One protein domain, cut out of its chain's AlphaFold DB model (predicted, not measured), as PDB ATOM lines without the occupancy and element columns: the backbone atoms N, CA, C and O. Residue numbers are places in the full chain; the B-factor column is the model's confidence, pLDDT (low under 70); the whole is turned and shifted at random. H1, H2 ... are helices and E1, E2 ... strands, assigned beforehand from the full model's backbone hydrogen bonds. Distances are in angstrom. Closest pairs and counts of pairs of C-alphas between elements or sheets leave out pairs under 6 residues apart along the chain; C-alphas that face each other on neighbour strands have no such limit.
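What this domain is: This is residues 30 to 170 and 181 to 241 of the 545 residues of an uncharacterized protein of Absidia glauca (UniProt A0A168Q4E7). With little regular structure, the model is three small antiparallel sheets amid long loops: E1-E2-E3 and E4-E5-E6-E7 make a sandwich, only partly face to face, and the two-stranded sheet E8-E9 packs on E4, an edge strand of the four-stranded sheet. The 202 printed residues include two helices and nine strands, H1, E1 to E3, H2, E4 to E9, holding 54 residues, class mixed. It is compact, radius of gyration of the C-alphas 17.6 A, spans 59 by 45 by 31 A.

How they stand to each other: In the meander E1, residues 45 to 49, E2, 54 to 58, and E3, 77 to 81, each the antiparallel neighbour of the one before, N 47 and O 56 are 2.9 A apart, N 55 and O 80 2.8 A, within hydrogen-bond range. H2, residues 88 to 94, only grazes this sheet; 2 of its 3 O i to N i+4 pairs are within range. In the meander E4, 114 to 119, E5, 122 to 126, E6, 144 to 148, and E7, 153 to 156, N 116 and O 124, N 123 and O 147, and N 146 and O 155 are 2.9 A apart. The closest C-alphas of E1 and E4, Gly 45 and His 115, are 6.5 A apart. In the hairpin E8, 189 to 192, and E9, 204 to 207, N 191 and O 205 are 3.0 A apart.

Where its parts are: H1, residues 30 to 33, begins at C-alpha 30 (55.965, 19.311, 1.895); E4 is 15.9 A long; E9 ends at C-alpha 207 (28.328, 9.748, 1.583).

The domain as a whole: Residues 171 to 180 are not printed, a 27.8 A gap between C-alphas. Residues 213 to 241 are among those under pLDDT 70.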
ATOM      1  N   GLN A  30      55.802  18.371   3.017       31.03
ATOM      2  CA  GLN A  30      55.965  19.311   1.895       31.03
ATOM      3  C   GLN A  30      54.917  19.175   0.778       31.03
ATOM      4  O   GLN A  30      55.173  19.535  -0.373       31.03
ATOM      5  N   SER A  31      53.676  18.780   1.094       36.88
ATOM      6  CA  SER A  31      52.563  19.051   0.162       36.88
ATOM      7  C   SER A  31      52.251  20.556   0.037       36.88
ATOM      8  O   SER A  31      51.376  20.940  -0.738       36.88
ATOM      9  N   GLU A  32      52.973  21.420   0.765       38.72
ATOM     10  CA  GLU A  32      52.824  22.877   0.762       38.72
ATOM     11  C   GLU A  32      53.138  23.571  -0.576       38.72
ATOM     12  O   GLU A  32      52.910  24.767  -0.717       38.72
ATOM     13  N   GLN A  33      53.628  22.866  -1.595       48.12
ATOM     14  CA  GLN A  33      53.986  23.501  -2.873       48.12
ATOM     15  C   GLN A  33      53.272  22.929  -4.090       48.12
ATOM     16  O   GLN A  33      53.692  23.169  -5.220       48.12
ATOM     17  N   LEU A  34      52.162  22.216  -3.897       48.56
ATOM     18  CA  LEU A  34      51.432  21.677  -5.042       48.56
ATOM     19  C   LEU A  34      50.784  22.760  -5.914       48.56
ATOM     20  O   LEU A  34      50.492  22.465  -7.054       48.56
ATOM     21  N   CYS A  35      50.619  24.006  -5.461       50.50
ATOM     22  CA  CYS A  35      49.937  25.044  -6.248       50.50
ATOM     23  C   CYS A  35      50.796  26.284  -6.543       50.50
ATOM     24  O   CYS A  35      50.256  27.380  -6.524       50.50
ATOM     25  N   GLY A  36      52.114  26.163  -6.766       43.88
ATOM     26  CA  GLY A  36      52.986  27.227  -7.315       43.88
ATOM     27  C   GLY A  36      53.081  28.576  -6.564       43.88
ATOM     28  O   GLY A  36      53.949  29.384  -6.878       43.88
ATOM     29  N   SER A  37      52.237  28.838  -5.562       47.34
ATOM     30  CA  SER A  37      52.044  30.150  -4.940       47.34
ATOM     31  C   SER A  37      52.828  30.330  -3.639       47.34
ATOM     32  O   SER A  37      52.563  31.267  -2.894       47.34
ATOM     33  N   GLY A  38      53.764  29.427  -3.320       54.66
ATOM     34  CA  GLY A  38      54.564  29.453  -2.084       54.66
ATOM     35  C   GLY A  38      53.777  29.188  -0.792       54.66
ATOM     36  O   GLY A  38      54.382  28.951   0.246       54.66
ATOM     37  N   THR A  39      52.445  29.190  -0.853       59.53
ATOM     38  CA  THR A  39      51.536  28.881   0.251       59.53
ATOM     39  C   THR A  39      50.799  27.588  -0.061       59.53
ATOM     40  O   THR A  39      49.982  27.549  -0.986       59.53
ATOM     41  N   GLY A  40      51.060  26.541   0.709       65.12
ATOM     42  CA  GLY A  40      50.342  25.281   0.590       65.12
ATOM     43  C   GLY A  40      48.845  25.458   0.736       65.12
ATOM     44  O   GLY A  40      48.392  26.046   1.718       65.12
ATOM     45  N   SER A  41      48.083  24.926  -0.218       73.69
ATOM     46  CA  SER A  41      46.664  24.657  -0.003       73.69
ATOM     47  C   SER A  41      46.527  23.219   0.481       73.69
ATOM     48  O   SER A  41      46.995  22.288  -0.174       73.69
ATOM     49  N   SER A  42      45.900  23.027   1.638       83.06
ATOM     50  CA  SER A  42      45.507  21.700   2.120       83.06
ATOM     51  C   SER A  42      44.000  21.506   1.956       83.06
ATOM     52  O   SER A  42      43.248  22.470   1.832       83.06
ATOM     53  N   LYS A  43      43.530  20.251   1.943       85.50
ATOM     54  CA  LYS A  43      42.090  19.913   1.887       85.50
ATOM     55  C   LYS A  43      41.355  20.429   0.629       85.50
ATOM     56  O   LYS A  43      40.131  20.577   0.657       85.50
ATOM     57  N   ALA A  44      42.084  20.676  -0.460       90.38
ATOM     58  CA  ALA A  44      41.505  20.928  -1.777       90.38
ATOM     59  C   ALA A  44      40.839  19.659  -2.335       90.38
ATOM     60  O   ALA A  44      41.267  18.531  -2.044       90.38
ATOM     61  N   GLY A  45      39.789  19.854  -3.131       92.56
ATOM     62  CA  GLY A  45      39.188  18.792  -3.929       92.56
ATOM     63  C   GLY A  45      39.904  18.722  -5.266       92.56
ATOM     64  O   GLY A  45      39.948  19.725  -5.976       92.56
ATOM     65  N   CYS A  46      40.484  17.566  -5.583       93.62
ATOM     66  CA  CYS A  46      41.223  17.357  -6.821       93.62
ATOM     67  C   CYS A  46      40.741  16.097  -7.521       93.62
ATOM     68  O   CYS A  46      40.613  15.058  -6.875       93.62
ATOM     69  N   ASP A  47      40.521  16.178  -8.825       92.56
ATOM     70  CA  ASP A  47      40.016  15.057  -9.605       92.56
ATOM     71  C   ASP A  47      40.669  15.000 -10.988       92.56
ATOM     72  O   ASP A  47      41.098  16.023 -11.530       92.56
ATOM     73  N   ALA A  48      40.793  13.792 -11.534       89.31
ATOM     74  CA  ALA A  48      41.485  13.538 -12.790       89.31
ATOM     75  C   ALA A  48      40.484  13.273 -13.912       89.31
ATOM     76  O   ALA A  48      39.567  12.463 -13.788       89.31
ATOM     77  N   LEU A  49      40.698  13.935 -15.039       84.31
ATOM     78  CA  LEU A  49      39.829  13.855 -16.199       84.31
ATOM     79  C   LEU A  49      40.436  12.959 -17.259       84.31
ATOM     80  O   LEU A  49      41.566  13.176 -17.698       84.31
ATOM     81  N   ASP A  50      39.647  11.994 -17.717       79.06
ATOM     82  CA  ASP A  50      40.095  11.034 -18.722       79.06
ATOM     83  C   ASP A  50      40.235  11.669 -20.119       79.06
ATOM     84  O   ASP A  50      41.176  11.354 -20.844       79.06
ATOM     85  N   HIS A  51      39.352  12.611 -20.487       76.75
ATOM     86  CA  HIS A  51      39.321  13.188 -21.841       76.75
ATOM     87  C   HIS A  51      40.611  13.941 -22.199       76.75
ATOM     88  O   HIS A  51      41.225  13.653 -23.224       76.75
ATOM     89  N   ASP A  52      41.052  14.833 -21.310       82.56
ATOM     90  CA  ASP A  52      42.186  15.731 -21.557       82.56
ATOM     91  C   ASP A  52      43.422  15.382 -20.727       82.56
ATOM     92  O   ASP A  52      44.386  16.145 -20.706       82.56
ATOM     93  N   ARG A  53      43.397  14.253 -19.998       90.75
ATOM     94  CA  ARG A  53      44.452  13.866 -19.044       90.75
ATOM     95  C   ARG A  53      44.865  15.050 -18.173       90.75
ATOM     96  O   ARG A  53      46.041  15.374 -18.055       90.75
ATOM     97  N   THR A  54      43.876  15.736 -17.623       92.94
ATOM     98  CA  THR A  54      44.076  16.950 -16.834       92.94
ATOM     99  C   THR A  54      43.575  16.697 -15.424       92.94
ATOM    100  O   THR A  54      42.498  16.137 -15.237       92.94
ATOM    101  N   ILE A  55      44.358  17.095 -14.428       94.31
ATOM    102  CA  ILE A  55      43.930  17.120 -13.032       94.31
ATOM    103  C   ILE A  55      43.402  18.518 -12.744       94.31
ATOM    104  O   ILE A  55      44.092  19.500 -13.008       94.31
ATOM    105  N   LEU A  56      42.194  18.609 -12.204       95.31
ATOM    106  CA  LEU A  56      41.616  19.851 -11.704       95.31
ATOM    107  C   LEU A  56      41.699  19.867 -10.187       95.31
ATOM    108  O   LEU A  56      41.430  18.849  -9.561       95.31
ATOM    109  N   CYS A  57      42.023  21.015  -9.601       96.44
ATOM    110  CA  CYS A  57      42.026  21.219  -8.155       96.44
ATOM    111  C   CYS A  57      41.328  22.527  -7.802       96.44
ATOM    112  O   CYS A  57      41.725  23.585  -8.289       96.44
ATOM    113  N   TYR A  58      40.330  22.458  -6.925       96.56
ATOM    114  CA  TYR A  58      39.556  23.605  -6.458       96.56
ATOM    115  C   TYR A  58      39.608  23.726  -4.935       96.56
ATOM    116  O   TYR A  58      39.556  22.736  -4.198       96.56
ATOM    117  N   GLY A  59      39.673  24.968  -4.471       95.50
ATOM    118  CA  GLY A  59      39.534  25.338  -3.077       95.50
ATOM    119  C   GLY A  59      40.683  24.865  -2.191       95.50
ATOM    120  O   GLY A  59      41.862  25.055  -2.496       95.50
ATOM    121  N   GLY A  60      40.328  24.293  -1.044       92.12
ATOM    122  CA  GLY A  60      41.250  24.024   0.052       92.12
ATOM    123  C   GLY A  60      41.459  25.250   0.936       92.12
ATOM    124  O   GLY A  60      40.800  26.273   0.764       92.12
ATOM    125  N   THR A  61      42.337  25.131   1.924       88.50
ATOM    126  CA  THR A  61      42.606  26.160   2.933       88.50
ATOM    127  C   THR A  61      44.053  26.619   2.870       88.50
ATOM    128  O   THR A  61      44.960  25.807   2.687       88.50
ATOM    129  N   THR A  62      44.260  27.919   3.076       87.25
ATOM    130  CA  THR A  62      45.585  28.517   3.288       87.25
ATOM    131  C   THR A  62      45.856  28.672   4.781       87.25
ATOM    132  O   THR A  62      44.962  29.036   5.541       87.25
ATOM    133  N   GLY A  63      47.092  28.411   5.206       78.12
ATOM    134  CA  GLY A  63      47.511  28.519   6.607       78.12
ATOM    135  C   GLY A  63      47.861  27.174   7.241       78.12
ATOM    136  O   GLY A  63      47.520  26.116   6.712       78.12
ATOM    137  N   SER A  64      48.578  27.235   8.368       68.25
ATOM    138  CA  SER A  64      48.982  26.035   9.108       68.25
ATOM    139  C   SER A  64      47.752  25.259   9.580       68.25
ATOM    140  O   SER A  64      46.814  25.823  10.145       68.25
ATOM    141  N   VAL A  65      47.794  23.948   9.351       60.75
ATOM    142  CA  VAL A  65      46.785  22.965   9.765       60.75
ATOM    143  C   VAL A  65      46.691  22.798  11.283       60.75
ATOM    144  O   VAL A  65      45.725  22.201  11.753       60.75
ATOM    145  N   ASP A  66      47.638  23.343  12.052       59.72
ATOM    146  CA  ASP A  66      47.774  23.043  13.483       59.72
ATOM    147  C   ASP A  66      46.723  23.703  14.383       59.72
ATOM    148  O   ASP A  66      46.651  23.397  15.572       59.72
ATOM    149  N   VAL A  67      45.878  24.600  13.861       58.56
ATOM    150  CA  VAL A  67      44.868  25.262  14.691       58.56
ATOM    151  C   VAL A  67      43.563  25.439  13.923       58.56
ATOM    152  O   VAL A  67      43.479  26.248  13.001       58.56
ATOM    153  N   TRP A  68      42.510  24.755  14.382       61.50
ATOM    154  CA  TRP A  68      41.116  24.857  13.912       61.50
ATOM    155  C   TRP A  68      40.583  26.298  13.755       61.50
ATOM    156  O   TRP A  68      39.595  26.521  13.067       61.50
ATOM    157  N   HIS A  69      41.256  27.277  14.362       64.88
ATOM    158  CA  HIS A  69      40.889  28.691  14.397       64.88
ATOM    159  C   HIS A  69      41.448  29.517  13.220       64.88
ATOM    160  O   HIS A  69      41.077  30.675  13.067       64.88
ATOM    161  N   ASN A  70      42.340  28.955  12.394       73.88
ATOM    162  CA  ASN A  70      42.949  29.649  11.246       73.88
ATOM    163  C   ASN A  70      42.588  29.003   9.906       73.88
ATOM    164  O   ASN A  70      43.340  29.085   8.936       73.88
ATOM    165  N   PHE A  71      41.426  28.362   9.847       79.25
ATOM    166  CA  PHE A  71      40.920  27.781   8.621       79.25
ATOM    167  C   PHE A  71      40.485  28.891   7.656       79.25
ATOM    168  O   PHE A  71      39.548  29.636   7.935       79.25
ATOM    169  N   LYS A  72      41.184  29.030   6.524       88.75
ATOM    170  CA  LYS A  72      40.898  30.051   5.507       88.75
ATOM    171  C   LYS A  72      40.690  29.382   4.158       88.75
ATOM    172  O   LYS A  72      41.649  29.273   3.382       88.75
ATOM    173  N   PRO A  73      39.458  28.924   3.873       91.38
ATOM    174  CA  PRO A  73      39.109  28.398   2.568       91.38
ATOM    175  C   PRO A  73      39.472  29.377   1.462       91.38
ATOM    176  O   PRO A  73      39.477  30.592   1.663       91.38
ATOM    177  N   THR A  74      39.760  28.847   0.282       93.25
ATOM    178  CA  THR A  74      40.149  29.645  -0.879       93.25
ATOM    179  C   THR A  74      39.239  29.372  -2.066       93.25
ATOM    180  O   THR A  74      38.544  28.359  -2.120       93.25
ATOM    181  N   THR A  75      39.245  30.290  -3.026       95.25
ATOM    182  CA  THR A  75      38.620  30.138  -4.350       95.25
ATOM    183  C   THR A  75      39.621  29.683  -5.406       95.25
ATOM    184  O   THR A  75      39.339  29.770  -6.599       95.25
ATOM    185  N   GLN A  76      40.816  29.257  -4.988       95.31
ATOM    186  CA  GLN A  76      41.872  28.892  -5.915       95.31
ATOM    187  C   GLN A  76      41.414  27.742  -6.811       95.31
ATOM    188  O   GLN A  76      40.872  26.749  -6.328       95.31
ATOM    189  N   PHE A  77      41.631  27.892  -8.116       96.38
ATOM    190  CA  PHE A  77      41.240  26.900  -9.102       96.38
ATOM    191  C   PHE A  77      42.366  26.700 -10.111       96.38
ATOM    192  O   PHE A  77      42.751  27.632 -10.820       96.38
ATOM    193  N   TYR A  78      42.923  25.493 -10.139       96.56
ATOM    194  CA  TYR A  78      44.102  25.155 -10.923       96.56
ATOM    195  C   TYR A  78      43.883  23.896 -11.756       96.56
ATOM    196  O   TYR A  78      43.114  23.009 -11.380       96.56
ATOM    197  N   SER A  79      44.617  23.805 -12.861       95.94
ATOM    198  CA  SER A  79      44.757  22.599 -13.668       95.94
ATOM    199  C   SER A  79      46.214  22.156 -13.770       95.94
ATOM    200  O   SER A  79      47.137  22.974 -13.763       95.94
ATOM    201  N   LEU A  80      46.412  20.848 -13.906       95.94
ATOM    202  CA  LEU A  80      47.685  20.225 -14.243       95.94
ATOM    203  C   LEU A  80      47.485  19.285 -15.430       95.94
ATOM    204  O   LEU A  80      46.757  18.299 -15.335       95.94
ATOM    205  N   ASP A  81      48.160  19.582 -16.535       94.88
ATOM    206  CA  ASP A  81      48.204  18.716 -17.712       94.88
ATOM    207  C   ASP A  81      49.156  17.538 -17.449       94.88
ATOM    208  O   ASP A  81      50.362  17.721 -17.271       94.88
ATOM    209  N   VAL A  82      48.600  16.326 -17.413       94.81
ATOM    210  CA  VAL A  82      49.325  15.055 -17.266       94.81
ATOM    211  C   VAL A  82      49.246  14.210 -18.542       94.81
ATOM    212  O   VAL A  82      49.369  12.982 -18.516       94.81
ATOM    213  N   SER A  83      49.057  14.855 -19.700       93.38
ATOM    214  CA  SER A  83      49.070  14.191 -21.006       93.38
ATOM    215  C   SER A  83      50.406  13.513 -21.311       93.38
ATOM    216  O   SER A  83      50.429  12.470 -21.980       93.38
ATOM    217  N   GLN A  84      51.489  14.065 -20.763       94.00
ATOM    218  CA  GLN A  84      52.831  13.495 -20.736       94.00
ATOM    219  C   GLN A  84      53.198  13.040 -19.322       94.00
ATOM    220  O   GLN A  84      52.730  13.592 -18.329       94.00
ATOM    221  N   ALA A  85      54.076  12.037 -19.238       91.56
ATOM    222  CA  ALA A  85      54.654  11.644 -17.961       91.56
ATOM    223  C   ALA A  85      55.387  12.842 -17.344       91.56
ATOM    224  O   ALA A  85      56.239  13.452 -17.991       91.56
ATOM    225  N   ILE A  86      55.049  13.156 -16.098       93.50
ATOM    226  CA  ILE A  86      55.583  14.300 -15.371       93.50
ATOM    227  C   ILE A  86      56.226  13.815 -14.073       93.50
ATOM    228  O   ILE A  86      55.661  12.987 -13.358       93.50
ATOM    229  N   SER A  87      57.438  14.284 -13.786       92.94
ATOM    230  CA  SER A  87      58.080  14.041 -12.488       92.94
ATOM    231  C   SER A  87      57.443  14.911 -11.393       92.94
ATOM    232  O   SER A  87      56.887  15.965 -11.711       92.94
ATOM    233  N   PRO A  88      57.542  14.533 -10.104       87.50
ATOM    234  CA  PRO A  88      57.020  15.350  -9.007       87.50
ATOM    235  C   PRO A  88      57.516  16.804  -9.026       87.50
ATOM    236  O   PRO A  88      56.727  17.723  -8.819       87.50
ATOM    237  N   ASP A  89      58.792  17.036  -9.346       89.12
ATOM    238  CA  ASP A  89      59.350  18.393  -9.406       89.12
ATOM    239  C   ASP A  89      58.831  19.193 -10.599       89.12
ATOM    240  O   ASP A  89      58.507  20.371 -10.459       89.12
ATOM    241  N   GLN A  90      58.668  18.553 -11.759       92.50
ATOM    242  CA  GLN A  90      58.008  19.195 -12.895       92.50
ATOM    243  C   GLN A  90      56.549  19.527 -12.573       92.50
ATOM    244  O   GLN A  90      56.071  20.590 -12.969       92.50
ATOM    245  N   ALA A  91      55.844  18.650 -11.847       90.94
ATOM    246  CA  ALA A  91      54.452  18.865 -11.470       90.94
ATOM    247  C   ALA A  91      54.299  20.124 -10.612       90.94
ATOM    248  O   ALA A  91      53.444  20.945 -10.933       90.94
ATOM    249  N   LYS A  92      55.175  20.345  -9.616       88.75
ATOM    250  CA  LYS A  92      55.167  21.555  -8.763       88.75
ATOM    251  C   LYS A  92      55.135  22.856  -9.577       88.75
ATOM    252  O   LYS A  92      54.407  23.778  -9.225       88.75
ATOM    253  N   SER A  93      55.884  22.921 -10.681       92.62
ATOM    254  CA  SER A  93      55.951  24.109 -11.546       92.62
ATOM    255  C   SER A  93      54.941  24.132 -12.701       92.62
ATOM    256  O   SER A  93      54.886  25.121 -13.427       92.62
ATOM    257  N   SER A  94      54.181  23.054 -12.923       95.19
ATOM    258  CA  SER A  94      53.330  22.901 -14.119       95.19
ATOM    259  C   SER A  94      51.854  23.221 -13.890       95.19
ATOM    260  O   SER A  94      51.080  23.218 -14.850       95.19
ATOM    261  N   TRP A  95      51.456  23.519 -12.652       95.19
ATOM    262  CA  TRP A  95      50.099  23.956 -12.339       95.19
ATOM    263  C   TRP A  95      49.795  25.312 -12.965       95.19
ATOM    264  O   TRP A  95      50.587  26.251 -12.880       95.19
ATOM    265  N   LYS A  96      48.620  25.420 -13.582       96.38
ATOM    266  CA  LYS A  96      48.147  26.638 -14.239       96.38
ATOM    267  C   LYS A  96      46.844  27.093 -13.595       96.38
ATOM    268  O   LYS A  96      45.957  26.261 -13.406       96.38
ATOM    269  N   PRO A  97      46.698  28.381 -13.243       96.38
ATOM    270  CA  PRO A  97      45.418  28.889 -12.773       96.38
ATOM    271  C   PRO A  97      44.394  28.798 -13.905       96.38
ATOM    272  O   PRO A  97      44.692  29.135 -15.053       96.38
ATOM    273  N   ILE A  98      43.186  28.348 -13.580       95.88
ATOM    274  CA  ILE A  98      42.070  28.332 -14.524       95.88
ATOM    275  C   ILE A  98      41.426  29.725 -14.515       95.88
ATOM    276  O   ILE A  98      41.208  30.282 -13.435       95.88
ATOM    277  N   PRO A  99      41.137  30.324 -15.686       96.12
ATOM    278  CA  PRO A  99      40.486  31.627 -15.754       96.12
ATOM    279  C   PRO A  99      39.135  31.645 -15.037       96.12
ATOM    280  O   PRO A  99      38.431  30.633 -14.995       96.12
ATOM    281  N   SER A 100      38.744  32.824 -14.546       94.25
ATOM    282  CA  SER A 100      37.429  33.039 -13.940       94.25
ATOM    283  C   SER A 100      36.287  32.521 -14.834       94.25
ATOM    284  O   SER A 100      36.420  32.551 -16.063       94.25
ATOM    285  N   PRO A 101      35.161  32.074 -14.244       95.69
ATOM    286  CA  PRO A 101      34.065  31.464 -14.993       95.69
ATOM    287  C   PRO A 101      33.546  32.358 -16.126       95.69
ATOM    288  O   PRO A 101      33.291  33.547 -15.926       95.69
ATOM    289  N   SER A 102      33.351  31.781 -17.314       94.69
ATOM    290  CA  SER A 102      32.965  32.531 -18.524       94.69
ATOM    291  C   SER A 102      31.556  33.131 -18.444       94.69
ATOM    292  O   SER A 102      31.249  34.104 -19.127       94.69
ATOM    293  N   ASN A 103      30.706  32.580 -17.576       96.38
ATOM    294  CA  ASN A 103      29.341  33.033 -17.320       96.38
ATOM    295  C   ASN A 103      29.222  34.042 -16.162       96.38
ATOM    296  O   ASN A 103      28.114  34.315 -15.707       96.38
ATOM    297  N   GLY A 104      30.340  34.573 -15.654       96.62
ATOM    298  CA  GLY A 104      30.338  35.541 -14.551       96.62
ATOM    299  C   GLY A 104      30.002  34.940 -13.182       96.62
ATOM    300  O   GLY A 104      29.776  35.683 -12.227       96.62
ATOM    301  N   PHE A 105      29.971  33.608 -13.065       96.69
ATOM    302  CA  PHE A 105      29.768  32.934 -11.788       96.69
ATOM    303  C   PHE A 105      30.882  33.310 -10.800       96.69
ATOM    304  O   PHE A 105      32.067  33.254 -11.130       96.69
ATOM    305  N   THR A 106      30.513  33.688  -9.576       96.50
ATOM    306  CA  THR A 106      31.484  34.027  -8.525       96.50
ATOM    307  C   THR A 106      31.758  32.797  -7.672       96.50
ATOM    308  O   THR A 106      30.872  32.323  -6.964       96.50
ATOM    309  N   LEU A 107      32.984  32.275  -7.744       95.75
ATOM    310  CA  LEU A 107      33.402  31.139  -6.922       95.75
ATOM    311  C   LEU A 107      33.451  31.529  -5.448       95.75
ATOM    312  O   LEU A 107      33.941  32.598  -5.087       95.75
ATOM    313  N   GLU A 108      32.982  30.624  -4.597       95.06
ATOM    314  CA  GLU A 108      32.991  30.799  -3.150       95.06
ATOM    315  C   GLU A 108      34.192  30.071  -2.546       95.06
ATOM    316  O   GLU A 108      34.510  28.959  -2.983       95.06
ATOM    317  N   PRO A 109      34.880  30.651  -1.550       94.62
ATOM    318  CA  PRO A 109      35.947  29.939  -0.875       94.62
ATOM    319  C   PRO A 109      35.426  28.620  -0.304       94.62
ATOM    320  O   PRO A 109      34.387  28.631   0.352       94.62
ATOM    321  N   ARG A 110      36.099  27.493  -0.569       94.19
ATOM    322  CA  ARG A 110      35.599  26.169  -0.164       94.19
ATOM    323  C   ARG A 110      36.718  25.209   0.213       94.19
ATOM    324  O   ARG A 110      37.743  25.159  -0.455       94.19
ATOM    325  N   ALA A 111      36.511  24.397   1.240       91.94
ATOM    326  CA  ALA A 111      37.409  23.310   1.626       91.94
ATOM    327  C   ALA A 111      36.615  22.140   2.235       91.94
ATOM    328  O   ALA A 111      35.465  22.320   2.623       91.94
ATOM    329  N   GLU A 112      37.204  20.939   2.293       89.44
ATOM    330  CA  GLU A 112      36.565  19.736   2.881       89.44
ATOM    331  C   GLU A 112      35.189  19.391   2.293       89.44
ATOM    332  O   GLU A 112      34.281  18.935   2.991       89.44
ATOM    333  N   PHE A 113      35.035  19.635   0.998       92.75
ATOM    334  CA  PHE A 113      33.822  19.367   0.246       92.75
ATOM    335  C   PHE A 113      33.876  18.001  -0.439       92.75
ATOM    336  O   PHE A 113      34.953  17.474  -0.726       92.75
ATOM    337  N   ALA A 114      32.700  17.463  -0.740       91.31
ATOM    338  CA  ALA A 114      32.556  16.272  -1.559       91.31
ATOM    339  C   ALA A 114      32.643  16.658  -3.041       91.31
ATOM    340  O   ALA A 114      32.071  17.666  -3.461       91.31
ATOM    341  N   HIS A 115      33.337  15.859  -3.848       93.69
ATOM    342  CA  HIS A 115      33.428  16.084  -5.288       93.69
ATOM    343  C   HIS A 115      33.528  14.772  -6.065       93.69
ATOM    344  O   HIS A 115      33.998  13.774  -5.526       93.69
ATOM    345  N   ALA A 116      33.089  14.778  -7.322       91.81
ATOM    346  CA  ALA A 116      33.223  13.643  -8.230       91.81
ATOM    347  C   ALA A 116      33.091  14.077  -9.698       91.81
ATOM    348  O   ALA A 116      32.277  14.945 -10.023       91.81
ATOM    349  N   ILE A 117      33.837  13.450 -10.607       90.00
ATOM    350  CA  ILE A 117      33.610  13.594 -12.055       90.00
ATOM    351  C   ILE A 117      32.295  12.928 -12.450       90.00
ATOM    352  O   ILE A 117      32.187  11.713 -12.381       90.00
ATOM    353  N   VAL A 118      31.311  13.703 -12.914       87.06
ATOM    354  CA  VAL A 118      30.016  13.163 -13.369       87.06
ATOM    355  C   VAL A 118      30.171  12.492 -14.725       87.06
ATOM    356  O   VAL A 118      29.652  11.415 -14.974       87.06
ATOM    357  N   ASN A 119      30.864  13.144 -15.647       87.12
ATOM    358  CA  ASN A 119      31.133  12.614 -16.976       87.12
ATOM    359  C   ASN A 119      32.435  13.227 -17.504       87.12
ATOM    360  O   ASN A 119      33.106  13.973 -16.801       87.12
ATOM    361  N   THR A 120      32.783  12.962 -18.760       86.56
ATOM    362  CA  THR A 120      34.031  13.459 -19.357       86.56
ATOM    363  C   THR A 120      34.172  14.983 -19.373       86.56
ATOM    364  O   THR A 120      35.285  15.462 -19.555       86.56
ATOM    365  N   THR A 121      33.080  15.740 -19.215       89.62
ATOM    366  CA  THR A 121      33.054  17.207 -19.324       89.62
ATOM    367  C   THR A 121      32.572  17.929 -18.065       89.62
ATOM    368  O   THR A 121      32.673  19.152 -18.010       89.62
ATOM    369  N   LYS A 122      32.051  17.214 -17.060       91.00
ATOM    370  CA  LYS A 122      31.388  17.816 -15.901       91.00
ATOM    371  C   LYS A 122      31.945  17.324 -14.577       91.00
ATOM    372  O   LYS A 122      32.019  16.120 -14.324       91.00
ATOM    373  N   TRP A 123      32.233  18.277 -13.700       93.25
ATOM    374  CA  TRP A 123      32.708  18.043 -12.344       93.25
ATOM    375  C   TRP A 123      31.671  18.508 -11.326       93.25
ATOM    376  O   TRP A 123      31.227  19.656 -11.346       93.25
ATOM    377  N   PHE A 124      31.257  17.594 -10.457       93.12
ATOM    378  CA  PHE A 124      30.298  17.849  -9.395       93.12
ATOM    379  C   PHE A 124      31.019  18.166  -8.095       93.12
ATOM    380  O   PHE A 124      31.934  17.444  -7.697       93.12
ATOM    381  N   ILE A 125      30.565  19.216  -7.416       94.00
ATOM    382  CA  ILE A 125      31.059  19.644  -6.111       94.00
ATOM    383  C   ILE A 125      29.853  19.914  -5.221       94.00
ATOM    384  O   ILE A 125      28.929  20.621  -5.608       94.00
ATOM    385  N   THR A 126      29.860  19.399  -4.000       91.88
ATOM    386  CA  THR A 126      28.825  19.715  -3.020       91.88
ATOM    387  C   THR A 126      29.428  19.901  -1.646       91.88
ATOM    388  O   THR A 126      30.439  19.286  -1.299       91.88
ATOM    389  N   SER A 127      28.766  20.718  -0.833       91.31
ATOM    390  CA  SER A 127      29.068  20.819   0.584       91.31
ATOM    391  C   SER A 127      30.446  21.431   0.890       91.31
ATOM    392  O   SER A 127      31.019  22.116   0.044       91.31
ATOM    393  N   GLY A 128      30.978  21.224   2.095       90.44
ATOM    394  CA  GLY A 128      32.273  21.728   2.564       90.44
ATOM    395  C   GLY A 128      32.151  22.850   3.584       90.44
ATOM    396  O   GLY A 128      31.059  23.184   4.017       90.44
ATOM    397  N   ALA A 129      33.271  23.444   3.973       88.88
ATOM    398  CA  ALA A 129      33.323  24.681   4.747       88.88
ATOM    399  C   ALA A 129      33.624  25.868   3.823       88.88
ATOM    400  O   ALA A 129      34.451  25.742   2.915       88.88
ATOM    401  N   GLY A 130      32.947  26.999   4.047       90.75
ATOM    402  CA  GLY A 130      33.159  28.229   3.285       90.75
ATOM    403  C   GLY A 130      33.920  29.300   4.066       90.75
ATOM    404  O   GLY A 130      34.527  29.007   5.089       90.75
ATOM    405  N   ALA A 131      33.897  30.548   3.589       84.81
ATOM    406  CA  ALA A 131      34.724  31.654   4.096       84.81
ATOM    407  C   ALA A 131      34.456  32.097   5.554       84.81
ATOM    408  O   ALA A 131      35.110  33.026   6.033       84.81
ATOM    409  N   GLY A 132      33.485  31.488   6.240       75.75
ATOM    410  CA  GLY A 132      33.207  31.766   7.645       75.75
ATOM    411  C   GLY A 132      34.405  31.453   8.533       75.75
ATOM    412  O   GLY A 132      35.152  30.508   8.290       75.75
ATOM    413  N   THR A 133      34.586  32.245   9.586       54.69
ATOM    414  CA  THR A 133      35.726  32.099  10.500       54.69
ATOM    415  C   THR A 133      35.631  30.863  11.391       54.69
ATOM    416  O   THR A 133      36.633  30.495  11.991       54.69
ATOM    417  N   ASN A 134      34.458  30.226  11.482       66.69
ATOM    418  CA  ASN A 134      34.207  29.076  12.342       66.69
ATOM    419  C   ASN A 134      33.390  28.009  11.595       66.69
ATOM    420  O   ASN A 134      32.427  28.330  10.900       66.69
ATOM    421  N   TYR A 135      33.722  26.734  11.815       69.12
ATOM    422  CA  TYR A 135      33.011  25.536  11.336       69.12
ATOM    423  C   TYR A 135      31.583  25.375  11.900       69.12
ATOM    424  O   TYR A 135      31.072  24.268  11.999       69.12
ATOM    425  N   THR A 136      30.940  26.446  12.348       64.44
ATOM    426  CA  THR A 136      29.676  26.391  13.095       64.44
ATOM    427  C   THR A 136      28.514  27.004  12.337       64.44
ATOM    428  O   THR A 136      27.375  26.839  12.759       64.44
ATOM    429  N   GLU A 137      28.770  27.710  11.237       63.44
ATOM    430  CA  GLU A 137      27.720  28.373  10.473       63.44
ATOM    431  C   GLU A 137      27.792  27.969   8.998       63.44
ATOM    432  O   GLU A 137      28.879  27.965   8.410       63.44
ATOM    433  N   PRO A 138      26.653  27.609   8.381       65.94
ATOM    434  CA  PRO A 138      26.606  27.421   6.948       65.94
ATOM    435  C   PRO A 138      26.888  28.763   6.268       65.94
ATOM    436  O   PRO A 138      26.190  29.751   6.481       65.94
ATOM    437  N   THR A 139      27.935  28.798   5.455       80.25
ATOM    438  CA  THR A 139      28.426  30.013   4.792       80.25
ATOM    439  C   THR A 139      28.370  29.920   3.274       80.25
ATOM    440  O   THR A 139      28.687  30.896   2.603       80.25
ATOM    441  N   LEU A 140      28.061  28.745   2.721       89.62
ATOM    442  CA  LEU A 140      28.003  28.546   1.279       89.62
ATOM    443  C   LEU A 140      26.623  28.951   0.760       89.62
ATOM    444  O   LEU A 140      25.613  28.351   1.122       89.62
ATOM    445  N   VAL A 141      26.595  29.939  -0.130       90.00
ATOM    446  CA  VAL A 141      25.401  30.358  -0.869       90.00
ATOM    447  C   VAL A 141      25.005  29.272  -1.866       90.00
ATOM    448  O   VAL A 141      23.831  28.929  -1.985       90.00
ATOM    449  N   ASN A 142      25.981  28.683  -2.560       91.62
ATOM    450  CA  ASN A 142      25.749  27.662  -3.573       91.62
ATOM    451  C   ASN A 142      26.223  26.302  -3.068       91.62
ATOM    452  O   ASN A 142      27.314  25.850  -3.408       91.62
ATOM    453  N   ASN A 143      25.423  25.623  -2.245       88.56
ATOM    454  CA  ASN A 143      25.888  24.395  -1.595       88.56
ATOM    455  C   ASN A 143      26.321  23.307  -2.596       88.56
ATOM    456  O   ASN A 143      27.344  22.658  -2.385       88.56
ATOM    457  N   THR A 144      25.613  23.181  -3.721       90.50
ATOM    458  CA  THR A 144      25.957  22.249  -4.802       90.50
ATOM    459  C   THR A 144      26.271  22.999  -6.092       90.50
ATOM    460  O   THR A 144      25.513  23.864  -6.532       90.50
ATOM    461  N   LEU A 145      27.395  22.643  -6.702       93.12
ATOM    462  CA  LEU A 145      27.961  23.237  -7.898       93.12
ATOM    463  C   LEU A 145      28.197  22.165  -8.960       93.12
ATOM    464  O   LEU A 145      28.598  21.038  -8.663       93.12
ATOM    465  N   LEU A 146      28.008  22.558 -10.214       93.31
ATOM    466  CA  LEU A 146      28.439  21.793 -11.371       93.31
ATOM    467  C   LEU A 146      29.351  22.675 -12.218       93.31
ATOM    468  O   LEU A 146      28.962  23.776 -12.611       93.31
ATOM    469  N   TYR A 147      30.554  22.186 -12.488       95.00
ATOM    470  CA  TYR A 147      31.503  22.819 -13.389       95.00
ATOM    471  C   TYR A 147      31.489  22.101 -14.736       95.00
ATOM    472  O   TYR A 147      31.717  20.893 -14.789       95.00
ATOM    473  N   ASP A 148      31.214  22.834 -15.814       93.81
ATOM    474  CA  ASP A 148      31.363  22.364 -17.187       93.81
ATOM    475  C   ASP A 148      32.690  22.863 -17.758       93.81
ATOM    476  O   ASP A 148      32.934  24.060 -17.928       93.81
ATOM    477  N   MET A 149      33.555  21.908 -18.055       91.56
ATOM    478  CA  MET A 149      34.943  22.143 -18.426       91.56
ATOM    479  C   MET A 149      35.064  22.580 -19.883       91.56
ATOM    480  O   MET A 149      35.977  23.323 -20.227       91.56
ATOM    481  N   THR A 150      34.120  22.167 -20.735       92.31
ATOM    482  CA  THR A 150      34.134  22.534 -22.156       92.31
ATOM    483  C   THR A 150      33.816  24.008 -22.358       92.31
ATOM    484  O   THR A 150      34.361  24.650 -23.253       92.31
ATOM    485  N   THR A 151      32.956  24.561 -21.504       95.06
ATOM    486  CA  THR A 151      32.511  25.956 -21.581       95.06
ATOM    487  C   THR A 151      33.160  26.852 -20.521       95.06
ATOM    488  O   THR A 151      32.979  28.072 -20.554       95.06
ATOM    489  N   ASN A 152      33.931  26.272 -19.593       95.69
ATOM    490  CA  ASN A 152      34.430  26.930 -18.383       95.69
ATOM    491  C   ASN A 152      33.306  27.650 -17.613       95.69
ATOM    492  O   ASN A 152      33.449  28.809 -17.209       95.69
ATOM    493  N   GLN A 153      32.160  26.985 -17.464       96.44
ATOM    494  CA  GLN A 153      30.986  27.537 -16.789       96.44
ATOM    495  C   GLN A 153      30.726  26.821 -15.477       96.44
ATOM    496  O   GLN A 153      30.800  25.599 -15.385       96.44
ATOM    497  N   TRP A 154      30.375  27.603 -14.465       96.44
ATOM    498  CA  TRP A 154      29.915  27.093 -13.183       96.44
ATOM    499  C   TRP A 154      28.434  27.375 -13.037       96.44
ATOM    500  O   TRP A 154      27.976  28.470 -13.356       96.44
ATOM    501  N   GLN A 155      27.686  26.416 -12.524       94.12
ATOM    502  CA  GLN A 155      26.279  26.616 -12.224       94.12
ATOM    503  C   GLN A 155      25.943  26.063 -10.849       94.12
ATOM    504  O   GLN A 155      26.444  25.012 -10.439       94.12
ATOM    505  N   THR A 156      25.057  26.766 -10.155       92.00
ATOM    506  CA  THR A 156      24.430  26.251  -8.943       92.00
ATOM    507  C   THR A 156      23.481  25.144  -9.346       92.00
ATOM    508  O   THR A 156      22.536  25.366 -10.103       92.00
ATOM    509  N   TYR A 157      23.734  23.945  -8.841       85.44
ATOM    510  CA  TYR A 157      22.802  22.849  -9.001       85.44
ATOM    511  C   TYR A 157      21.747  22.977  -7.907       85.44
ATOM    512  O   TYR A 157      21.965  22.570  -6.764       85.44
ATOM    513  N   ASN A 158      20.631  23.619  -8.246       78.06
ATOM    514  CA  ASN A 158      19.482  23.706  -7.361       78.06
ATOM    515  C   ASN A 158      18.543  22.547  -7.697       78.06
ATOM    516  O   ASN A 158      17.886  22.604  -8.740       78.06
ATOM    517  N   PRO A 159      18.496  21.483  -6.886       64.94
ATOM    518  CA  PRO A 159      17.548  20.427  -7.157       64.94
ATOM    519  C   PRO A 159      16.137  20.977  -7.061       64.94
ATOM    520  O   PRO A 159      15.766  21.619  -6.074       64.94
ATOM    521  N   SER A 160      15.340  20.718  -8.090       55.22
ATOM    522  CA  SER A 160      13.908  20.925  -7.961       55.22
ATOM    523  C   SER A 160      13.430  20.021  -6.818       55.22
ATOM    524  O   SER A 160      13.936  18.918  -6.635       55.22
ATOM    525  N   SER A 161      12.545  20.544  -5.969       50.31
ATOM    526  CA  SER A 161      11.983  19.909  -4.764       50.31
ATOM    527  C   SER A 161      12.061  18.379  -4.755       50.31
ATOM    528  O   SER A 161      11.458  17.772  -5.631       50.31
ATOM    529  N   ILE A 162      12.723  17.780  -3.759       50.75
ATOM    530  CA  ILE A 162      12.736  16.324  -3.558       50.75
ATOM    531  C   ILE A 162      11.299  15.807  -3.541       50.75
ATOM    532  O   ILE A 162      10.515  16.160  -2.656       50.75
ATOM    533  N   GLY A 163      10.954  14.954  -4.503       46.28
ATOM    534  CA  GLY A 163       9.747  14.147  -4.415       46.28
ATOM    535  C   GLY A 163       9.808  13.308  -3.141       46.28
ATOM    536  O   GLY A 163      10.702  12.478  -2.984       46.28
ATOM    537  N   THR A 164       8.873  13.517  -2.214       46.16
ATOM    538  CA  THR A 164       8.717  12.690  -1.013       46.16
ATOM    539  C   THR A 164       8.292  11.276  -1.422       46.16
ATOM    540  O   THR A 164       7.117  10.916  -1.434       46.16
ATOM    541  N   GLY A 165       9.263  10.454  -1.815       44.09
ATOM    542  CA  GLY A 165       9.050   9.055  -2.144       44.09
ATOM    543  C   GLY A 165       8.806   8.243  -0.875       44.09
ATOM    544  O   GLY A 165       9.716   8.039  -0.072       44.09
ATOM    545  N   TYR A 166       7.582   7.752  -0.688       42.81
ATOM    546  CA  TYR A 166       7.271   6.796   0.371       42.81
ATOM    547  C   TYR A 166       7.841   5.417   0.013       42.81
ATOM    548  O   TYR A 166       7.305   4.717  -0.846       42.81
ATOM    549  N   PHE A 167       8.893   4.985   0.706       43.25
ATOM    550  CA  PHE A 167       9.349   3.596   0.633       43.25
ATOM    551  C   PHE A 167       8.525   2.729   1.583       43.25
ATOM    552  O   PHE A 167       8.770   2.668   2.791       43.25
ATOM    553  N   ASN A 168       7.531   2.044   1.028       39.88
ATOM    554  CA  ASN A 168       6.657   1.157   1.778       39.88
ATOM    555  C   ASN A 168       7.306  -0.234   1.899       39.88
ATOM    556  O   ASN A 168       7.045  -1.119   1.091       39.88
ATOM    557  N   ASN A 169       8.195  -0.423   2.880       41.38
ATOM    558  CA  ASN A 169       8.818  -1.727   3.150       41.38
ATOM    559  C   ASN A 169       8.191  -2.408   4.379       41.38
ATOM    560  O   ASN A 169       8.852  -2.655   5.385       41.38
ATOM    561  N   GLY A 170       6.873  -2.619   4.314       43.59
ATOM    562  CA  GLY A 170       6.132  -3.654   5.045       43.59
ATOM    563  C   GLY A 170       6.048  -3.621   6.577       43.59
ATOM    564  O   GLY A 170       5.245  -4.379   7.113       43.59
ATOM    565  N   VAL A 181      20.356  18.621   0.333       52.81
ATOM    566  CA  VAL A 181      21.556  19.107   1.024       52.81
ATOM    567  C   VAL A 181      21.505  20.654   1.036       52.81
ATOM    568  O   VAL A 181      22.195  21.345   0.305       52.81
ATOM    569  N   THR A 182      20.559  21.202   1.790       57.31
ATOM    570  CA  THR A 182      20.376  22.553   2.299       57.31
ATOM    571  C   THR A 182      21.307  22.701   3.489       57.31
ATOM    572  O   THR A 182      21.856  23.767   3.738       57.31
ATOM    573  N   HIS A 183      21.543  21.589   4.185       70.62
ATOM    574  CA  HIS A 183      22.544  21.465   5.214       70.62
ATOM    575  C   HIS A 183      23.910  21.283   4.574       70.62
ATOM    576  O   HIS A 183      24.228  20.233   4.026       70.62
ATOM    577  N   GLN A 184      24.724  22.321   4.671       84.06
ATOM    578  CA  GLN A 184      26.151  22.238   4.427       84.06
ATOM    579  C   GLN A 184      26.755  21.156   5.344       84.06
ATOM    580  O   GLN A 184      26.748  21.283   6.567       84.06
ATOM    581  N   LEU A 185      27.216  20.061   4.743       85.31
ATOM    582  CA  LEU A 185      27.976  18.967   5.354       85.31
ATOM    583  C   LEU A 185      29.481  19.221   5.246       85.31
ATOM    584  O   LEU A 185      29.990  19.599   4.189       85.31
ATOM    585  N   LEU A 186      30.213  18.913   6.298       85.62
ATOM    586  CA  LEU A 186      31.656  19.010   6.340       85.62
ATOM    587  C   LEU A 186      32.307  17.639   6.203       85.62
ATOM    588  O   LEU A 186      31.924  16.705   6.904       85.62
ATOM    589  N   GLY A 187      33.307  17.517   5.328       85.50
ATOM    590  CA  GLY A 187      34.080  16.286   5.182       85.50
ATOM    591  C   GLY A 187      33.290  15.127   4.574       85.50
ATOM    592  O   GLY A 187      33.638  13.975   4.828       85.50
ATOM    593  N   ALA A 188      32.234  15.425   3.813       87.31
ATOM    594  CA  ALA A 188      31.526  14.436   3.008       87.31
ATOM    595  C   ALA A 188      32.434  13.907   1.882       87.31
ATOM    596  O   ALA A 188      33.314  14.616   1.390       87.31
ATOM    597  N   SER A 189      32.186  12.675   1.449       87.44
ATOM    598  CA  SER A 189      32.799  12.070   0.265       87.44
ATOM    599  C   SER A 189      31.815  12.073  -0.888       87.44
ATOM    600  O   SER A 189      30.618  11.923  -0.667       87.44
ATOM    601  N   ALA A 190      32.307  12.150  -2.121       88.25
ATOM    602  CA  ALA A 190      31.518  11.762  -3.281       88.25
ATOM    603  C   ALA A 190      32.320  10.881  -4.232       88.25
ATOM    604  O   ALA A 190      33.548  10.876  -4.229       88.25
ATOM    605  N   CYS A 191      31.601  10.104  -5.025       86.94
ATOM    606  CA  CYS A 191      32.140   9.283  -6.095       86.94
ATOM    607  C   CYS A 191      31.099   9.192  -7.196       86.94
ATOM    608  O   CYS A 191      29.901   9.335  -6.951       86.94
ATOM    609  N   SER A 192      31.558   8.948  -8.418       85.00
ATOM    610  CA  SER A 192      30.667   8.804  -9.557       85.00
ATOM    611  C   SER A 192      30.802   7.451 -10.227       85.00
ATOM    612  O   SER A 192      31.880   6.860 -10.313       85.00
ATOM    613  N   GLN A 193      29.675   6.978 -10.737       79.00
ATOM    614  CA  GLN A 193      29.589   5.843 -11.622       79.00
ATOM    615  C   GLN A 193      29.894   6.289 -13.059       79.00
ATOM    616  O   GLN A 193      28.986   6.570 -13.835       79.00
ATOM    617  N   SER A 194      31.168   6.300 -13.457       62.34
ATOM    618  CA  SER A 194      31.562   6.762 -14.801       62.34
ATOM    619  C   SER A 194      31.341   5.731 -15.928       62.34
ATOM    620  O   SER A 194      31.920   5.860 -17.011       62.34
ATOM    621  N   ASN A 195      30.565   4.659 -15.708       57.72
ATOM    622  CA  ASN A 195      30.529   3.552 -16.663       57.72
ATOM    623  C   ASN A 195      29.687   3.875 -17.907       57.72
ATOM    624  O   ASN A 195      28.506   3.550 -17.990       57.72
ATOM    625  N   ASN A 196      30.352   4.431 -18.916       54.88
ATOM    626  CA  ASN A 196      29.782   4.722 -20.229       54.88
ATOM    627  C   ASN A 196      29.324   3.450 -20.984       54.88
ATOM    628  O   ASN A 196      28.602   3.545 -21.973       54.88
ATOM    629  N   LYS A 197      29.724   2.241 -20.546       57.66
ATOM    630  CA  LYS A 197      29.402   0.987 -21.256       57.66
ATOM    631  C   LYS A 197      27.966   0.505 -21.074       57.66
ATOM    632  O   LYS A 197      27.509  -0.281 -21.894       57.66
ATOM    633  N   SER A 198      27.262   0.916 -20.019       55.72
ATOM    634  CA  SER A 198      25.927   0.378 -19.722       55.72
ATOM    635  C   SER A 198      24.777   1.230 -20.259       55.72
ATOM    636  O   SER A 198      23.626   0.862 -20.048       55.72
ATOM    637  N   GLY A 199      25.054   2.375 -20.902       61.03
ATOM    638  CA  GLY A 199      24.012   3.344 -21.275       61.03
ATOM    639  C   GLY A 199      23.262   3.929 -20.068       61.03
ATOM    640  O   GLY A 199      22.218   4.551 -20.232       61.03
ATOM    641  N   ILE A 200      23.781   3.708 -18.855       62.91
ATOM    642  CA  ILE A 200      23.222   4.242 -17.616       62.91
ATOM    643  C   ILE A 200      23.786   5.645 -17.449       62.91
ATOM    644  O   ILE A 200      25.001   5.841 -17.517       62.91
ATOM    645  N   THR A 201      22.901   6.611 -17.234       63.09
ATOM    646  CA  THR A 201      23.263   7.993 -16.932       63.09
ATOM    647  C   THR A 201      24.195   7.998 -15.715       63.09
ATOM    648  O   THR A 201      23.855   7.373 -14.707       63.09
ATOM    649  N   PRO A 202      25.375   8.632 -15.788       72.88
ATOM    650  CA  PRO A 202      26.348   8.536 -14.714       72.88
ATOM    651  C   PRO A 202      25.775   9.085 -13.418       72.88
ATOM    652  O   PRO A 202      25.268  10.196 -13.390       72.88
ATOM    653  N   ALA A 203      25.857   8.299 -12.356       78.12
ATOM    654  CA  ALA A 203      25.370   8.689 -11.046       78.12
ATOM    655  C   ALA A 203      26.480   9.340 -10.231       78.12
ATOM    656  O   ALA A 203      27.621   8.888 -10.307       78.12
ATOM    657  N   VAL A 204      26.160  10.333  -9.409       84.25
ATOM    658  CA  VAL A 204      27.014  10.716  -8.275       84.25
ATOM    659  C   VAL A 204      26.393  10.156  -7.009       84.25
ATOM    660  O   VAL A 204      25.176  10.157  -6.892       84.25
ATOM    661  N   VAL A 205      27.217   9.668  -6.089       82.38
ATOM    662  CA  VAL A 205      26.809   9.339  -4.724       82.38
ATOM    663  C   VAL A 205      27.654  10.154  -3.769       82.38
ATOM    664  O   VAL A 205      28.878  10.165  -3.882       82.38
ATOM    665  N   VAL A 206      26.986  10.800  -2.825       83.56
ATOM    666  CA  VAL A 206      27.559  11.529  -1.700       83.56
ATOM    667  C   VAL A 206      27.333  10.710  -0.433       83.56
ATOM    668  O   VAL A 206      26.225  10.233  -0.176       83.56
ATOM    669  N   ALA A 207      28.380  10.533   0.362       80.44
ATOM    670  CA  ALA A 207      28.328   9.748   1.583       80.44
ATOM    671  C   ALA A 207      29.045  10.447   2.746       80.44
ATOM    672  O   ALA A 207      30.045  11.148   2.552       80.44
ATOM    673  N   GLY A 208      28.478  10.276   3.940       80.94
ATOM    674  CA  GLY A 208      28.985  10.849   5.186       80.94
ATOM    675  C   GLY A 208      28.904  12.373   5.268       80.94
ATOM    676  O   GLY A 208      28.131  13.030   4.572       80.94
ATOM    677  N   GLY A 209      29.734  12.929   6.147       81.19
ATOM    678  CA  GLY A 209      29.834  14.354   6.439       81.19
ATOM    679  C   GLY A 209      29.110  14.773   7.723       81.19
ATOM    680  O   GLY A 209      28.203  14.102   8.203       81.19
ATOM    681  N   MET A 210      29.529  15.904   8.295       78.75
ATOM    682  CA  MET A 210      28.914  16.511   9.484       78.75
ATOM    683  C   MET A 210      28.093  17.738   9.114       78.75
ATOM    684  O   MET A 210      28.625  18.672   8.523       78.75
ATOM    685  N   SER A 211      26.824  17.780   9.506       79.81
ATOM    686  CA  SER A 211      25.974  18.957   9.291       79.81
ATOM    687  C   SER A 211      26.437  20.157  10.126       79.81
ATOM    688  O   SER A 211      26.550  20.053  11.346       79.81
ATOM    689  N   LEU A 212      26.655  21.313   9.483       73.38
ATOM    690  CA  LEU A 212      27.056  22.553  10.166       73.38
ATOM    691  C   LEU A 212      25.896  23.252  10.883       73.38
ATOM    692  O   LEU A 212      26.088  23.895  11.906       73.38
ATOM    693  N   SER A 213      24.673  23.135  10.363       64.88
ATOM    694  CA  SER A 213      23.516  23.891  10.868       64.88
ATOM    695  C   SER A 213      22.974  23.392  12.207       64.88
ATOM    696  O   SER A 213      22.101  24.033  12.786       64.88
ATOM    697  N   ASN A 214      23.409  22.216  12.669       59.69
ATOM    698  CA  ASN A 214      22.915  21.642  13.912       59.69
ATOM    699  C   ASN A 214      23.891  20.605  14.483       59.69
ATOM    700  O   ASN A 214      23.616  19.406  14.457       59.69
ATOM    701  N   LEU A 215      25.012  21.072  15.043       54.72
ATOM    702  CA  LEU A 215      25.952  20.204  15.766       54.72
ATOM    703  C   LEU A 215      25.275  19.421  16.913       54.72
ATOM    704  O   LEU A 215      25.813  18.409  17.340       54.72
ATOM    705  N   THR A 216      24.095  19.862  17.380       41.00
ATOM    706  CA  THR A 216      23.323  19.228  18.465       41.00
ATOM    707  C   THR A 216      22.342  18.139  18.029       41.00
ATOM    708  O   THR A 216      21.916  17.339  18.856       41.00
ATOM    709  N   LEU A 217      22.002  18.064  16.741       40.47
ATOM    710  CA  LEU A 217      21.187  16.999  16.153       40.47
ATOM    711  C   LEU A 217      22.007  16.310  15.068       40.47
ATOM    712  O   LEU A 217      21.711  16.359  13.875       40.47
ATOM    713  N   ILE A 218      23.045  15.621  15.527       46.03
ATOM    714  CA  ILE A 218      23.544  14.432  14.847       46.03
ATOM    715  C   ILE A 218      22.381  13.435  14.902       46.03
ATOM    716  O   ILE A 218      22.264  12.700  15.872       46.03
ATOM    717  N   ASP A 219      21.454  13.463  13.935       43.78
ATOM    718  CA  ASP A 219      20.435  12.413  13.836       43.78
ATOM    719  C   ASP A 219      21.178  11.093  13.603       43.78
ATOM    720  O   ASP A 219      21.752  10.895  12.528       43.78
ATOM    721  N   PRO A 220      21.174  10.165  14.571       40.16
ATOM    722  CA  PRO A 220      21.885   8.909  14.449       40.16
ATOM    723  C   PRO A 220      21.191   7.933  13.482       40.16
ATOM    724  O   PRO A 220      21.449   6.732  13.477       40.16
ATOM    725  N   ASN A 221      20.262   8.409  12.658       38.47
ATOM    726  CA  ASN A 221      19.756   7.716  11.483       38.47
ATOM    727  C   ASN A 221      20.212   8.382  10.175       38.47
ATOM    728  O   ASN A 221      20.033   7.792   9.112       38.47
ATOM    729  N   ILE A 222      20.849   9.554  10.240       41.12
ATOM    730  CA  ILE A 222      21.536  10.202   9.124       41.12
ATOM    731  C   ILE A 222      23.000   9.757   9.168       41.12
ATOM    732  O   ILE A 222      23.915  10.518   9.448       41.12
ATOM    733  N   THR A 223      23.269   8.494   8.855       37.41
ATOM    734  CA  THR A 223      24.440   8.302   7.985       37.41
ATOM    735  C   THR A 223      23.931   8.544   6.603       37.41
ATOM    736  O   THR A 223      23.174   7.757   6.039       37.41
ATOM    737  N   SER A 224      24.292   9.719   6.132       39.75
ATOM    738  CA  SER A 224      24.037  10.217   4.808       39.75
ATOM    739  C   SER A 224      24.481   9.175   3.790       39.75
ATOM    740  O   SER A 224      25.666   9.034   3.507       39.75
ATOM    741  N   VAL A 225      23.523   8.425   3.257       36.69
ATOM    742  CA  VAL A 225      23.617   7.945   1.890       36.69
ATOM    743  C   VAL A 225      22.765   8.888   1.084       36.69
ATOM    744  O   VAL A 225      21.537   8.832   1.143       36.69
ATOM    745  N   TYR A 226      23.436   9.770   0.357       37.75
ATOM    746  CA  TYR A 226      22.781  10.678  -0.554       37.75
ATOM    747  C   TYR A 226      23.292  10.456  -1.974       37.75
ATOM    748  O   TYR A 226      24.254  11.040  -2.446       37.75
ATOM    749  N   ASP A 227      22.549   9.586  -2.640       42.31
ATOM    750  CA  ASP A 227      21.674  10.015  -3.719       42.31
ATOM    751  C   ASP A 227      22.196  10.216  -5.140       42.31
ATOM    752  O   ASP A 227      22.984  11.109  -5.432       42.31
ATOM    753  N   PHE A 228      21.615   9.419  -6.032       39.66
ATOM    754  CA  PHE A 228      21.860   9.393  -7.459       39.66
ATOM    755  C   PHE A 228      21.439  10.709  -8.112       39.66
ATOM    756  O   PHE A 228      20.272  10.893  -8.449       39.66
ATOM    757  N   ILE A 229      22.403  11.561  -8.451       37.78
ATOM    758  CA  ILE A 229      22.187  12.471  -9.578       37.78
ATOM    759  C   ILE A 229      22.248  11.615 -10.831       37.78
ATOM    760  O   ILE A 229      23.334  11.276 -11.284       37.78
ATOM    761  N   LEU A 230      21.100  11.258 -11.395       43.62
ATOM    762  CA  LEU A 230      21.062  10.982 -12.823       43.62
ATOM    763  C   LEU A 230      21.132  12.359 -13.502       43.62
ATOM    764  O   LEU A 230      20.303  13.200 -13.182       43.62
ATOM    765  N   PRO A 231      22.055  12.621 -14.441       43.09
ATOM    766  CA  PRO A 231      22.186  13.893 -15.156       43.09
ATOM    767  C   PRO A 231      20.918  14.446 -15.818       43.09
ATOM    768  O   PRO A 231      20.960  15.554 -16.342       43.09
ATOM    769  N   ASN A 232      19.829  13.673 -15.819       50.06
ATOM    770  CA  ASN A 232      18.541  14.010 -16.410       50.06
ATOM    771  C   ASN A 232      17.393  14.031 -15.381       50.06
ATOM    772  O   ASN A 232      16.249  14.221 -15.778       50.06
ATOM    773  N   ASP A 233      17.663  13.763 -14.100       57.56
ATOM    774  CA  ASP A 233      16.667  13.768 -13.029       57.56
ATOM    775  C   ASP A 233      17.103  14.829 -12.012       57.56
ATOM    776  O   ASP A 233      18.063  14.637 -11.267       57.56
ATOM    777  N   ASP A 234      16.419  15.975 -12.005       62.03
ATOM    778  CA  ASP A 234      16.733  17.146 -11.167       62.03
ATOM    779  C   ASP A 234      16.436  16.912  -9.668       62.03
ATOM    780  O   ASP A 234      16.240  17.851  -8.892       62.03
ATOM    781  N   GLN A 235      16.358  15.648  -9.257       65.88
ATOM    782  CA  GLN A 235      15.768  15.170  -8.020       65.88
ATOM    783  C   GLN A 235      16.792  14.367  -7.222       65.88
ATOM    784  O   GLN A 235      17.382  13.415  -7.728       65.88
ATOM    785  N   TRP A 236      16.942  14.708  -5.944       66.56
ATOM    786  CA  TRP A 236      17.624  13.849  -4.976       66.56
ATOM    787  C   TRP A 236      16.599  12.809  -4.446       66.56
ATOM    788  O   TRP A 236      15.539  13.172  -3.946       66.56
ATOM    789  N   LYS A 237      16.882  11.516  -4.609       63.94
ATOM    790  CA  LYS A 237      16.303  10.277  -4.018       63.94
ATOM    791  C   LYS A 237      17.122   9.574  -2.885       63.94
ATOM    792  O   LYS A 237      17.989   8.727  -3.125       63.94
ATOM    793  N   SER A 238      16.828   9.836  -1.615       62.50
ATOM    794  CA  SER A 238      17.599   9.212  -0.522       62.50
ATOM    795  C   SER A 238      17.574   7.675  -0.580       62.50
ATOM    796  O   SER A 238      16.510   7.071  -0.756       62.50
ATOM    797  N   LEU A 239      18.731   7.026  -0.396       58.53
ATOM    798  CA  LEU A 239      18.814   5.565  -0.356       58.53
ATOM    799  C   LEU A 239      18.764   5.087   1.089       58.53
ATOM    800  O   LEU A 239      19.657   5.349   1.896       58.53
ATOM    801  N   LYS A 240      17.735   4.304   1.411       61.56
ATOM    802  CA  LYS A 240      17.662   3.641   2.708       61.56
ATOM    803  C   LYS A 240      18.587   2.429   2.725       61.56
ATOM    804  O   LYS A 240      18.304   1.396   2.128       61.56
ATOM    805  N   VAL A 241      19.661   2.546   3.487       55.97
ATOM    806  CA  VAL A 241      20.599   1.460   3.771       55.97
ATOM    807  C   VAL A 241      19.980   0.535   4.827       55.97
ATOM    808  O   VAL A 241      19.746   0.943   5.963       55.97
TER     809      VAL A 241